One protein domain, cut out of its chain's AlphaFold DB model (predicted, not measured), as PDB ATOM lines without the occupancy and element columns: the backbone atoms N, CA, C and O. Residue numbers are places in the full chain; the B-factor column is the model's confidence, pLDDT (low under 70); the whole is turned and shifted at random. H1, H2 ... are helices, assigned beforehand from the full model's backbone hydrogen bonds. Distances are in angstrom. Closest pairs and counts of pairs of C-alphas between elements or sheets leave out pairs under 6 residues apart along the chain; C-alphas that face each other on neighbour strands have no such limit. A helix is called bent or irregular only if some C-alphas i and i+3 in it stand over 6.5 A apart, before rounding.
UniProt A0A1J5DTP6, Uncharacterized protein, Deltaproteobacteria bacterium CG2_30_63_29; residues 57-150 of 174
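This is residues 57 to 150 of the 174 residues of an uncharacterized protein of Deltaproteobacteria bacterium CG2_30_63_29 (UniProt A0A1J5DTP6). Three helices running up and down, H3, H4 and H5, make a bundle in the middle of the domain, their centres at the corners of a triangle. The helical hairpin of H1 and H2 lies at one side, next to H3 and H4, while at the other side H6 turns off the end of H5 towards H4 and H7 folds back across H5. The printed part has 94 residues, with seven named helices, H1 to H7 in chain order, and no named strand; its class is all helix. The whole is compact and rounded, with a radius of gyration of the C-alphas of 12.4 A and spans of 31 by 28 by 18 A.

H1 runs from residue 57, C-alpha at (-10.798, 42.537, 51.114), to residue 66, over 14.2 A. H2 is residues 71 to 78. H3, residues 82 to 98, is the longest helix, 25.0 A from first to last C-alpha; it is irregular, with C-alphas 83 and 86 7.9 A apart. H4, residues 102 to 115, begins at C-alpha (-28.547, 43.660, 47.147) and measures 20.2 A. H5, residues 119 to 131, measures 18.2 A. H6 is residues 133 to 139, and H7, residues 142 to 149, ends at C-alpha (-27.316, 38.098, 28.702).

H3 and H4 are a hairpin and touch at a shallow tilt of 16 degrees, opposite ways; their closest C-alphas, of Leu 93 and Ala 105, are 5.7 A apart. H4 and H5 are also a hairpin, at a shallow tilt of 28 degrees, and touch closest at the C-alphas of Ala 113 and Ile 121, 6.2 A apart. H1 and H2, again a hairpin, touch closest at the C-alphas of Ala 60 and Pro 72, 5.0 A apart. H2 only just touches H4, with 3 pairs of C-alphas within 8 A, the closest those of Val 74 and Glu 111 at 7.6 A. H6 touches H4 at a steep tilt of 65 degrees, the closest C-alphas being those of Ala 106 and Trp 139, 6.1 A apart. H7 touches H5 at a steep tilt of 53 degrees, with the C-alphas of Val 122 and Lys 148 closest at 5.9 A. H1 and H7 are apart. In H1, H2, H4, H5, H6 and H7 every O i to N i+4 pair is within hydrogen-bond range; in H3, 11 of 13 are.

The two C-alphas farthest apart, those of Lys 81 and Glu 134, are 35.3 A apart. The printed part has no cut, and the six links between its helices are tight. The mean pLDDT of the printed part is 94.4, and no printed residue is under 70.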
ATOM      1  N   LEU A  57      -9.469  42.703  51.693       93.62
ATOM      2  CA  LEU A  57     -10.798  42.537  51.114       93.62
ATOM      3  C   LEU A  57     -11.931  42.414  52.149       93.62
ATOM      4  O   LEU A  57     -12.978  43.020  51.964       93.62
ATOM      5  N   LYS A  58     -11.762  41.663  53.246       93.25
ATOM      6  CA  LYS A  58     -12.802  41.568  54.291       93.25
ATOM      7  C   LYS A  58     -13.050  42.922  54.949       93.25
ATOM      8  O   LYS A  58     -14.199  43.279  55.191       93.25
ATOM      9  N   LYS A  59     -11.974  43.672  55.215       95.00
ATOM     10  CA  LYS A  59     -12.068  45.033  55.751       95.00
ATOM     11  C   LYS A  59     -12.763  45.963  54.754       95.00
ATOM     12  O   LYS A  59     -13.657  46.697  55.153       95.00
ATOM     13  N   ALA A  60     -12.401  45.876  53.474       96.38
ATOM     14  CA  ALA A  60     -13.022  46.651  52.408       96.38
ATOM     15  C   ALA A  60     -14.520  46.348  52.261       96.38
ATOM     16  O   ALA A  60     -15.305  47.277  52.155       96.38
ATOM     17  N   ILE A  61     -14.934  45.076  52.333       96.12
ATOM     18  CA  ILE A  61     -16.354  44.692  52.302       96.12
ATOM     19  C   ILE A  61     -17.105  45.307  53.485       96.12
ATOM     20  O   ILE A  61     -18.133  45.940  53.279       96.12
ATOM     21  N   ALA A  62     -16.587  45.163  54.710       95.25
ATOM     22  CA  ALA A  62     -17.223  45.733  55.899       95.25
ATOM     23  C   ALA A  62     -17.358  47.260  55.793       95.25
ATOM     24  O   ALA A  62     -18.436  47.801  56.026       95.25
ATOM     25  N   GLN A  63     -16.290  47.934  55.362       96.50
ATOM     26  CA  GLN A  63     -16.292  49.376  55.141       96.50
ATOM     27  C   GLN A  63     -17.304  49.776  54.062       96.50
ATOM     28  O   GLN A  63     -18.061  50.714  54.264       96.50
ATOM     29  N   SER A  64     -17.348  49.056  52.939       97.25
ATOM     30  CA  SER A  64     -18.283  49.292  51.837       97.25
ATOM     31  C   SER A  64     -19.746  49.133  52.226       97.25
ATOM     32  O   SER A  64     -20.578  49.865  51.699       97.25
ATOM     33  N   ILE A  65     -20.054  48.199  53.128       96.44
ATOM     34  CA  ILE A  65     -21.399  48.029  53.689       96.44
ATOM     35  C   ILE A  65     -21.754  49.244  54.550       96.44
ATOM     36  O   ILE A  65     -22.798  49.847  54.337       96.44
ATOM     37  N   GLU A  66     -20.859  49.655  55.450       96.06
ATOM     38  CA  GLU A  66     -21.077  50.802  56.341       96.06
ATOM     39  C   GLU A  66     -21.309  52.115  55.575       96.06
ATOM     40  O   GLU A  66     -22.186  52.899  55.929       96.06
ATOM     41  N   ILE A  67     -20.549  52.353  54.503       97.50
ATOM     42  CA  ILE A  67     -20.631  53.593  53.713       97.50
ATOM     43  C   ILE A  67     -21.533  53.475  52.470       97.50
ATOM     44  O   ILE A  67     -21.645  54.433  51.706       97.50
ATOM     45  N   HIS A  68     -22.109  52.295  52.214       96.75
ATOM     46  CA  HIS A  68     -22.854  51.942  50.996       96.75
ATOM     47  C   HIS A  68     -22.151  52.321  49.669       96.75
ATOM     48  O   HIS A  68     -22.792  52.730  48.695       96.75
ATOM     49  N   ASN A  69     -20.823  52.163  49.607       97.31
ATOM     50  CA  ASN A  69     -19.994  52.478  48.436       97.31
ATOM     51  C   ASN A  69     -19.126  51.277  48.051       97.31
ATOM     52  O   ASN A  69     -18.459  50.693  48.898       97.31
ATOM     53  N   VAL A  70     -19.089  50.931  46.765       97.69
ATOM     54  CA  VAL A  70     -18.325  49.790  46.234       97.69
ATOM     55  C   VAL A  70     -16.833  50.070  46.047       97.69
ATOM     56  O   VAL A  70     -16.062  49.123  45.907       97.69
ATOM     57  N   ALA A  71     -16.411  51.339  46.069       97.25
ATOM     58  CA  ALA A  71     -15.034  51.734  45.770       97.25
ATOM     59  C   ALA A  71     -13.966  50.998  46.610       97.25
ATOM     60  O   ALA A  71     -13.046  50.454  45.998       97.25
ATOM     61  N   PRO A  72     -14.098  50.847  47.948       97.75
ATOM     62  CA  PRO A  72     -13.115  50.097  48.736       97.75
ATOM     63  C   PRO A  72     -12.943  48.644  48.279       97.75
ATOM     64  O   PRO A  72     -11.826  48.131  48.241       97.75
ATOM     65  N   ILE A  73     -14.040  47.964  47.917       96.69
ATOM     66  CA  ILE A  73     -13.980  46.585  47.409       96.69
ATOM     67  C   ILE A  73     -13.254  46.558  46.067       96.69
ATOM     68  O   ILE A  73     -12.386  45.713  45.868       96.69
ATOM     69  N   VAL A  74     -13.596  47.470  45.155       96.00
ATOM     70  CA  VAL A  74     -12.970  47.548  43.827       96.00
ATOM     71  C   VAL A  74     -11.467  47.809  43.945       96.00
ATOM     72  O   VAL A  74     -10.685  47.137  43.276       96.00
ATOM     73  N   GLU A  75     -11.047  48.721  44.821       95.19
ATOM     74  CA  GLU A  75      -9.630  48.993  45.096       95.19
ATOM     75  C   GLU A  75      -8.916  47.756  45.648       95.19
ATOM     76  O   GLU A  75      -7.916  47.322  45.078       95.19
ATOM     77  N   ALA A  76      -9.482  47.113  46.673       94.56
ATOM     78  CA  ALA A  76      -8.912  45.894  47.245       94.56
ATOM     79  C   ALA A  76      -8.823  44.743  46.225       94.56
ATOM     80  O   ALA A  76      -7.903  43.929  46.285       94.56
ATOM     81  N   MET A  77      -9.766  44.661  45.281       93.06
ATOM     82  CA  MET A  77      -9.750  43.669  44.201       93.06
ATOM     83  C   MET A  77      -8.686  43.966  43.141       93.06
ATOM     84  O   MET A  77      -8.090  43.030  42.616       93.06
ATOM     85  N   ARG A  78      -8.420  45.243  42.834       91.69
ATOM     86  CA  ARG A  78      -7.372  45.647  41.878       91.69
ATOM     87  C   ARG A  78      -5.967  45.307  42.366       91.69
ATOM     88  O   ARG A  78      -5.083  45.069  41.549       91.69
ATOM     89  N   GLU A  79      -5.764  45.268  43.678       91.38
ATOM     90  CA  GLU A  79      -4.493  44.859  44.283       91.38
ATOM     91  C   GLU A  79      -4.255  43.339  44.219       91.38
ATOM     92  O   GLU A  79      -3.118  42.878  44.363       91.38
ATOM     93  N   LEU A  80      -5.303  42.538  43.999       89.00
ATOM     94  CA  LEU A  80      -5.178  41.087  43.890       89.00
ATOM     95  C   LEU A  80      -4.603  40.679  42.528       89.00
ATOM     96  O   LEU A  80      -4.890  41.262  41.484       89.00
ATOM     97  N   LYS A  81      -3.788  39.617  42.525       81.56
ATOM     98  CA  LYS A  81      -3.223  39.058  41.289       81.56
ATOM     99  C   LYS A  81      -4.329  38.520  40.377       81.56
ATOM    100  O   LYS A  81      -5.268  37.870  40.829       81.56
ATOM    101  N   PHE A  82      -4.134  38.701  39.071       74.81
ATOM    102  CA  PHE A  82      -5.104  38.377  38.018       74.81
ATOM    103  C   PHE A  82      -5.617  36.925  38.034       74.81
ATOM    104  O   PHE A  82      -6.756  36.684  37.647       74.81
ATOM    105  N   VAL A  83      -4.797  35.971  38.499       74.00
ATOM    106  CA  VAL A  83      -5.094  34.525  38.478       74.00
ATOM    107  C   VAL A  83      -6.302  34.161  39.354       74.00
ATOM    108  O   VAL A  83      -7.070  33.280  38.984       74.00
ATOM    109  N   ASP A  84      -6.532  34.880  40.456       79.69
ATOM    110  CA  ASP A  84      -7.604  34.559  41.412       79.69
ATOM    111  C   ASP A  84      -8.812  35.505  41.328       79.69
ATOM    112  O   ASP A  84      -9.764  35.376  42.111       79.69
ATOM    113  N   SER A  85      -8.805  36.449  40.382       85.62
ATOM    114  CA  SER A  85      -9.772  37.552  40.331       85.62
ATOM    115  C   SER A  85     -11.212  37.052  40.194       85.62
ATOM    116  O   SER A  85     -12.052  37.384  41.026       85.62
ATOM    117  N   ALA A  86     -11.504  36.178  39.225       91.06
ATOM    118  CA  ALA A  86     -12.860  35.682  38.963       91.06
ATOM    119  C   ALA A  86     -13.466  34.939  40.168       91.06
ATOM    120  O   ALA A  86     -14.608  35.192  40.558       91.06
ATOM    121  N   SER A  87     -12.687  34.056  40.806       92.88
ATOM    122  CA  SER A  87     -13.146  33.324  41.995       92.88
ATOM    123  C   SER A  87     -13.412  34.267  43.173       92.88
ATOM    124  O   SER A  87     -14.359  34.064  43.936       92.88
ATOM    125  N   THR A  88     -12.607  35.324  43.299       94.12
ATOM    126  CA  THR A  88     -12.749  36.324  44.356       94.12
ATOM    127  C   THR A  88     -13.984  37.190  44.113       94.12
ATOM    128  O   THR A  88     -14.799  37.326  45.023       94.12
ATOM    129  N   TRP A  89     -14.205  37.663  42.882       94.94
ATOM    130  CA  TRP A  89     -15.433  38.356  42.476       94.94
ATOM    131  C   TRP A  89     -16.682  37.541  42.801       94.94
ATOM    132  O   TRP A  89     -17.602  38.047  43.443       94.94
ATOM    133  N   HIS A  90     -16.689  36.257  42.429       95.75
ATOM    134  CA  HIS A  90     -17.813  35.369  42.704       95.75
ATOM    135  C   HIS A  90     -18.095  35.241  44.208       95.75
ATOM    136  O   HIS A  90     -19.242  35.381  44.632       95.75
ATOM    137  N   LYS A  91     -17.056  35.024  45.026       96.00
ATOM    138  CA  LYS A  91     -17.184  34.924  46.489       96.00
ATOM    139  C   LYS A  91     -17.678  36.225  47.111       96.00
ATOM    140  O   LYS A  91     -18.534  36.182  47.991       96.00
ATOM    141  N   THR A  92     -17.166  37.371  46.667       96.62
ATOM    142  CA  THR A  92     -17.547  38.673  47.223       96.62
ATOM    143  C   THR A  92     -18.983  39.038  46.872       96.62
ATOM    144  O   THR A  92     -19.742  39.380  47.780       96.62
ATOM    145  N   LEU A  93     -19.396  38.872  45.611       97.06
ATOM    146  CA  LEU A  93     -20.799  39.026  45.206       97.06
ATOM    147  C   LEU A  93     -21.702  38.074  45.999       97.06
ATOM    148  O   LEU A  93     -22.715  38.502  46.544       97.06
ATOM    149  N   GLY A  94     -21.273  36.819  46.169       97.00
ATOM    150  CA  GLY A  94     -21.949  35.839  47.016       97.00
ATOM    151  C   GLY A  94     -22.117  36.304  48.457       97.00
ATOM    152  O   GLY A  94     -23.207  36.198  49.009       97.00
ATOM    153  N   SER A  95     -21.070  36.865  49.059       96.19
ATOM    154  CA  SER A  95     -21.127  37.346  50.440       96.19
ATOM    155  C   SER A  95     -22.069  38.540  50.613       96.19
ATOM    156  O   SER A  95     -22.891  38.519  51.524       96.19
ATOM    157  N   LEU A  96     -22.023  39.528  49.711       97.06
ATOM    158  CA  LEU A  96     -22.948  40.665  49.735       97.06
ATOM    159  C   LEU A  96     -24.391  40.200  49.534       97.06
ATOM    160  O   LEU A  96     -25.302  40.656  50.222       97.06
ATOM    161  N   TRP A  97     -24.596  39.225  48.645       96.38
ATOM    162  CA  TRP A  97     -25.905  38.625  48.436       96.38
ATOM    163  C   TRP A  97     -26.405  37.893  49.692       96.38
ATOM    164  O   TRP A  97     -27.562  38.029  50.077       96.38
ATOM    165  N   LEU A  98     -25.565  37.139  50.392       96.00
ATOM    166  CA  LEU A  98     -25.996  36.432  51.604       96.00
ATOM    167  C   LEU A  98     -26.388  37.380  52.748       96.00
ATOM    168  O   LEU A  98     -27.296  37.059  53.508       96.00
ATOM    169  N   VAL A  99     -25.754  38.551  52.841       96.56
ATOM    170  CA  VAL A  99     -26.036  39.569  53.873       96.56
ATOM    171  C   VAL A  99     -27.190  40.509  53.467       96.56
ATOM    172  O   VAL A  99     -27.503  41.448  54.183       96.56
ATOM    173  N   TYR A 100     -27.877  40.235  52.351       95.31
ATOM    174  CA  TYR A 100     -28.967  41.062  51.804       95.31
ATOM    175  C   TYR A 100     -28.557  42.481  51.359       95.31
ATOM    176  O   TYR A 100     -29.413  43.328  51.114       95.31
ATOM    177  N   GLU A 101     -27.270  42.717  51.104       97.00
ATOM    178  CA  GLU A 101     -26.748  43.969  50.537       97.00
ATOM    179  C   GLU A 101     -26.908  43.990  49.005       97.00
ATOM    180  O   GLU A 101     -25.948  44.044  48.233       97.00
ATOM    181  N   ARG A 102     -28.163  43.878  48.552       96.06
ATOM    182  CA  ARG A 102     -28.547  43.660  47.147       96.06
ATOM    183  C   ARG A 102     -28.129  44.795  46.215       96.06
ATOM    184  O   ARG A 102     -27.544  44.547  45.164       96.06
ATOM    185  N   GLU A 103     -28.398  46.036  46.615       96.44
ATOM    186  CA  GLU A 103     -28.046  47.219  45.825       96.44
ATOM    187  C   GLU A 103     -26.525  47.358  45.688       96.44
ATOM    188  O   GLU A 103     -26.018  47.645  44.602       96.44
ATOM    189  N   LEU A 104     -25.787  47.110  46.773       97.88
ATOM    190  CA  LEU A 104     -24.329  47.161  46.765       97.88
ATOM    191  C   LEU A 104     -23.742  46.053  45.878       97.88
ATOM    192  O   LEU A 104     -22.825  46.319  45.103       97.88
ATOM    193  N   ALA A 105     -24.306  44.841  45.929       97.88
ATOM    194  CA  ALA A 105     -23.930  43.742  45.043       97.88
ATOM    195  C   ALA A 105     -24.183  44.079  43.564       97.88
ATOM    196  O   ALA A 105     -23.332  43.797  42.724       97.88
ATOM    197  N   ALA A 106     -25.309  44.725  43.241       97.69
ATOM    198  CA  ALA A 106     -25.625  45.151  41.878       97.69
ATOM    199  C   ALA A 106     -24.657  46.234  41.367       97.69
ATOM    200  O   ALA A 106     -24.124  46.108  40.266       97.69
ATOM    201  N   LYS A 107     -24.351  47.253  42.184       97.69
ATOM    202  CA  LYS A 107     -23.326  48.262  41.856       97.69
ATOM    203  C   LYS A 107     -21.961  47.613  41.634       97.69
ATOM    204  O   LYS A 107     -21.269  47.937  40.675       97.69
ATOM    205  N   LEU A 108     -21.594  46.661  42.493       97.44
ATOM    206  CA  LEU A 108     -20.325  45.950  42.386       97.44
ATOM    207  C   LEU A 108     -20.263  45.106  41.110       97.44
ATOM    208  O   LEU A 108     -19.210  45.024  40.490       97.44
ATOM    209  N   LEU A 109     -21.382  44.500  40.706       97.31
ATOM    210  CA  LEU A 109     -21.488  43.726  39.473       97.31
ATOM    211  C   LEU A 109     -21.270  44.598  38.230       97.31
ATOM    212  O   LEU A 109     -20.549  44.180  37.326       97.31
ATOM    213  N   ILE A 110     -21.844  45.806  38.199       97.31
ATOM    214  CA  ILE A 110     -21.632  46.778  37.113       97.31
ATOM    215  C   ILE A 110     -20.153  47.173  37.032       97.31
ATOM    216  O   ILE A 110     -19.563  47.134  35.952       97.31
ATOM    217  N   GLU A 111     -19.531  47.489  38.170       96.38
ATOM    218  CA  GLU A 111     -18.101  47.817  38.219       96.38
ATOM    219  C   GLU A 111     -17.223  46.634  37.799       96.38
ATOM    220  O   GLU A 111     -16.277  46.787  37.032       96.38
ATOM    221  N   ALA A 112     -17.549  45.420  38.241       95.06
ATOM    222  CA  ALA A 112     -16.822  44.221  37.841       95.06
ATOM    223  C   ALA A 112     -16.930  43.971  36.325       95.06
ATOM    224  O   ALA A 112     -15.942  43.598  35.689       95.06
ATOM    225  N   ALA A 113     -18.098  44.242  35.737       95.81
ATOM    226  CA  ALA A 113     -18.342  44.114  34.305       95.81
ATOM    227  C   ALA A 113     -17.581  45.139  33.448       95.81
ATOM    228  O   ALA A 113     -17.344  44.872  32.269       95.81
ATOM    229  N   SER A 114     -17.205  46.294  34.012       94.75
ATOM    230  CA  SER A 114     -16.396  47.307  33.318       94.75
ATOM    231  C   SER A 114     -14.916  46.915  33.240       94.75
ATOM    232  O   SER A 114     -14.221  47.290  32.299       94.75
ATOM    233  N   MET A 115     -14.437  46.130  34.210       90.50
ATOM    234  CA  MET A 115     -13.039  45.701  34.292       90.50
ATOM    235  C   MET A 115     -12.781  44.387  33.554       90.50
ATOM    236  O   MET A 115     -11.724  44.225  32.941       90.50
ATOM    237  N   HIS A 116     -13.724  43.441  33.613       84.38
ATOM    238  CA  HIS A 116     -13.548  42.109  33.044       84.38
ATOM    239  C   HIS A 116     -14.840  41.555  32.442       84.38
ATOM    240  O   HIS A 116     -15.893  41.520  33.079       84.38
ATOM    241  N   THR A 117     -14.730  40.989  31.243       81.62
ATOM    242  CA  THR A 117     -15.717  40.061  30.694       81.62
ATOM    243  C   THR A 117     -15.429  38.667  31.244       81.62
ATOM    244  O   THR A 117     -14.535  37.968  30.775       81.62
ATOM    245  N   SER A 118     -16.153  38.268  32.291       88.75
ATOM    246  CA  SER A 118     -16.060  36.914  32.850       88.75
ATOM    247  C   SER A 118     -17.438  36.276  32.974       88.75
ATOM    248  O   SER A 118     -18.426  36.970  33.225       88.75
ATOM    249  N   ASP A 119     -17.492  34.948  32.875       95.31
ATOM    250  CA  ASP A 119     -18.722  34.156  33.031       95.31
ATOM    251  C   ASP A 119     -19.396  34.384  34.393       95.31
ATOM    252  O   ASP A 119     -20.608  34.226  34.541       95.31
ATOM    253  N   VAL A 120     -18.621  34.826  35.389       94.94
ATOM    254  CA  VAL A 120     -19.116  35.229  36.709       94.94
ATOM    255  C   VAL A 120     -20.116  36.379  36.587       94.94
ATOM    256  O   VAL A 120     -21.147  36.344  37.252       94.94
ATOM    257  N   ILE A 121     -19.854  37.365  35.723       96.75
ATOM    258  CA  ILE A 121     -20.750  38.514  35.521       96.75
ATOM    259  C   ILE A 121     -22.072  38.061  34.910       96.75
ATOM    260  O   ILE A 121     -23.133  38.452  35.396       96.75
ATOM    261  N   VAL A 122     -22.014  37.211  33.882       96.88
ATOM    262  CA  VAL A 122     -23.204  36.663  33.212       96.88
ATOM    263  C   VAL A 122     -24.030  35.843  34.201       96.88
ATOM    264  O   VAL A 122     -25.218  36.101  34.373       96.88
ATOM    265  N   THR A 123     -23.376  34.939  34.939       97.06
ATOM    266  CA  THR A 123     -24.014  34.079  35.946       97.06
ATOM    267  C   THR A 123     -24.726  34.897  37.025       97.06
ATOM    268  O   THR A 123     -25.869  34.612  37.378       97.06
ATOM    269  N   TRP A 124     -24.070  35.930  37.561       97.75
ATOM    270  CA  TRP A 124     -24.684  36.791  38.571       97.75
ATOM    271  C   TRP A 124     -25.789  37.669  37.992       97.75
ATOM    272  O   TRP A 124     -26.830  37.793  38.627       97.75
ATOM    273  N   THR A 125     -25.618  38.214  36.786       97.50
ATOM    274  CA  THR A 125     -26.676  38.977  36.102       97.50
ATOM    275  C   THR A 125     -27.931  38.121  35.938       97.50
ATOM    276  O   THR A 125     -29.009  38.537  36.358       97.50
ATOM    277  N   GLN A 126     -27.784  36.898  35.422       96.81
ATOM    278  CA  GLN A 126     -28.885  35.950  35.267       96.81
ATOM    279  C   GLN A 126     -29.554  35.657  36.614       96.81
ATOM    280  O   GLN A 126     -30.770  35.778  36.742       96.81
ATOM    281  N   ARG A 127     -28.764  35.367  37.652       96.81
ATOM    282  CA  ARG A 127     -29.289  35.066  38.987       96.81
ATOM    283  C   ARG A 127     -30.085  36.221  39.599       96.81
ATOM    284  O   ARG A 127     -31.112  35.978  40.223       96.81
ATOM    285  N   ILE A 128     -29.632  37.467  39.448       96.25
ATOM    286  CA  ILE A 128     -30.361  38.639  39.962       96.25
ATOM    287  C   ILE A 128     -31.695  38.790  39.221       96.25
ATOM    288  O   ILE A 128     -32.717  39.028  39.859       96.25
ATOM    289  N   VAL A 129     -31.697  38.608  37.897       96.00
ATOM    290  CA  VAL A 129     -32.911  38.680  37.065       96.00
ATOM    291  C   VAL A 129     -33.915  37.586  37.433       96.00
ATOM    292  O   VAL A 129     -35.103  37.874  37.542       96.00
ATOM    293  N   GLU A 130     -33.454  36.357  37.659       94.19
ATOM    294  CA  GLU A 130     -34.313  35.227  38.032       94.19
ATOM    295  C   GLU A 130     -34.925  35.388  39.429       94.19
ATOM    296  O   GLU A 130     -36.092  35.062  39.637       94.19
ATOM    297  N   VAL A 131     -34.142  35.881  40.393       95.50
ATOM    298  CA  VAL A 131     -34.562  35.938  41.801       95.50
ATOM    299  C   VAL A 131     -35.358  37.210  42.109       95.50
ATOM    300  O   VAL A 131     -36.344  37.149  42.838       95.50
ATOM    301  N   GLU A 132     -34.962  38.363  41.563       94.25
ATOM    302  CA  GLU A 132     -35.564  39.670  41.861       94.25
ATOM    303  C   GLU A 132     -35.683  40.542  40.588       94.25
ATOM    304  O   GLU A 132     -35.029  41.584  40.484       94.25
ATOM    305  N   PRO A 133     -36.548  40.188  39.618       92.88
ATOM    306  CA  PRO A 133     -36.592  40.839  38.301       92.88
ATOM    307  C   PRO A 133     -36.889  42.346  38.361       92.88
ATOM    308  O   PRO A 133     -36.282  43.133  37.632       92.88
ATOM    309  N   GLU A 134     -37.787  42.778  39.254       91.75
ATOM    310  CA  GLU A 134     -38.105  44.204  39.426       91.75
ATOM    311  C   GLU A 134     -36.895  45.012  39.913       91.75
ATOM    312  O   GLU A 134     -36.663  46.138  39.463       91.75
ATOM    313  N   HIS A 135     -36.109  44.437  40.824       93.25
ATOM    314  CA  HIS A 135     -34.928  45.097  41.357       93.25
ATOM    315  C   HIS A 135     -33.738  44.998  40.405       93.25
ATOM    316  O   HIS A 135     -32.983  45.961  40.294       93.25
ATOM    317  N   ALA A 136     -33.609  43.895  39.665       94.94
ATOM    318  CA  ALA A 136     -32.636  43.755  38.589       94.94
ATOM    319  C   ALA A 136     -32.783  44.907  37.587       94.94
ATOM    320  O   ALA A 136     -31.823  45.627  37.325       94.94
ATOM    321  N   LEU A 137     -34.009  45.151  37.110       94.31
ATOM    322  CA  LEU A 137     -34.317  46.266  36.211       94.31
ATOM    323  C   LEU A 137     -33.990  47.628  36.828       94.31
ATOM    324  O   LEU A 137     -33.469  48.502  36.138       94.31
ATOM    325  N   LYS A 138     -34.282  47.814  38.119       95.38
ATOM    326  CA  LYS A 138     -34.012  49.068  38.830       95.38
ATOM    327  C   LYS A 138     -32.514  49.336  39.014       95.38
ATOM    328  O   LYS A 138     -32.095  50.479  38.864       95.38
ATOM    329  N   TRP A 139     -31.738  48.331  39.414       96.00
ATOM    330  CA  TRP A 139     -30.341  48.509  39.819       96.00
ATOM    331  C   TRP A 139     -29.351  48.308  38.678       96.00
ATOM    332  O   TRP A 139     -28.377  49.048  38.605       96.00
ATOM    333  N   LEU A 140     -29.582  47.318  37.815       96.62
ATOM    334  CA  LEU A 140     -28.699  47.018  36.685       96.62
ATOM    335  C   LEU A 140     -29.075  47.829  35.443       96.62
ATOM    336  O   LEU A 140     -28.202  48.212  34.673       96.62
ATOM    337  N   GLY A 141     -30.364  48.125  35.269       95.19
ATOM    338  CA  GLY A 141     -30.882  48.738  34.049       95.19
ATOM    339  C   GLY A 141     -31.155  47.705  32.955       95.19
ATOM    340  O   GLY A 141     -30.558  46.628  32.907       95.19
ATOM    341  N   ARG A 142     -32.097  48.027  32.063       94.81
ATOM    342  CA  ARG A 142     -32.531  47.121  30.988       94.81
ATOM    343  C   ARG A 142     -31.399  46.862  29.999       94.81
ATOM    344  O   ARG A 142     -31.176  45.722  29.611       94.81
ATOM    345  N   GLU A 143     -30.690  47.914  29.610       95.38
ATOM    346  CA  GLU A 143     -29.623  47.880  28.613       95.38
ATOM    347  C   GLU A 143     -28.487  46.959  29.060       95.38
ATOM    348  O   GLU A 143     -28.063  46.096  28.299       95.38
ATOM    349  N   PHE A 144     -28.067  47.077  30.323       96.38
ATOM    350  CA  PHE A 144     -27.034  46.219  30.897       96.38
ATOM    351  C   PHE A 144     -27.451  44.744  30.879       96.38
ATOM    352  O   PHE A 144     -26.665  43.886  30.486       96.38
ATOM    353  N   ILE A 145     -28.689  44.437  31.283       96.69
ATOM    354  CA  ILE A 145     -29.181  43.052  31.320       96.69
ATOM    355  C   ILE A 145     -29.212  42.455  29.911       96.69
ATOM    356  O   ILE A 145     -28.718  41.346  29.713       96.69
ATOM    357  N   LEU A 146     -29.760  43.184  28.935       95.50
ATOM    358  CA  LEU A 146     -29.824  42.722  27.546       95.50
ATOM    359  C   LEU A 146     -28.429  42.494  26.962       95.50
ATOM    360  O   LEU A 146     -28.190  41.454  26.354       95.50
ATOM    361  N   GLU A 147     -27.501  43.425  27.201       95.75
ATOM    362  CA  GLU A 147     -26.118  43.320  26.737       95.75
ATOM    363  C   GLU A 147     -25.417  42.096  27.340       95.75
ATOM    364  O   GLU A 147     -24.839  41.287  26.614       95.75
ATOM    365  N   LYS A 148     -25.469  41.929  28.669       95.94
ATOM    366  CA  LYS A 148     -24.725  40.859  29.352       95.94
ATOM    367  C   LYS A 148     -25.325  39.476  29.146       95.94
ATOM    368  O   LYS A 148     -24.570  38.506  29.145       95.94
ATOM    369  N   LEU A 149     -26.639  39.372  28.961       95.88
ATOM    370  CA  LEU A 149     -27.316  38.098  28.702       95.88
ATOM    371  C   LEU A 149     -27.500  37.801  27.208       95.88
ATOM    372  O   LEU A 149     -28.013  36.738  26.873       95.88
ATOM    373  N   GLN A 150     -27.080  38.711  26.320       95.44
ATOM    374  CA  GLN A 150     -27.234  38.592  24.863       95.44
ATOM    375  C   GLN A 150     -28.686  38.297  24.451       95.44
ATOM    376  O   GLN A 150     -28.957  37.508  23.546       95.44
TER     377      GLN A 150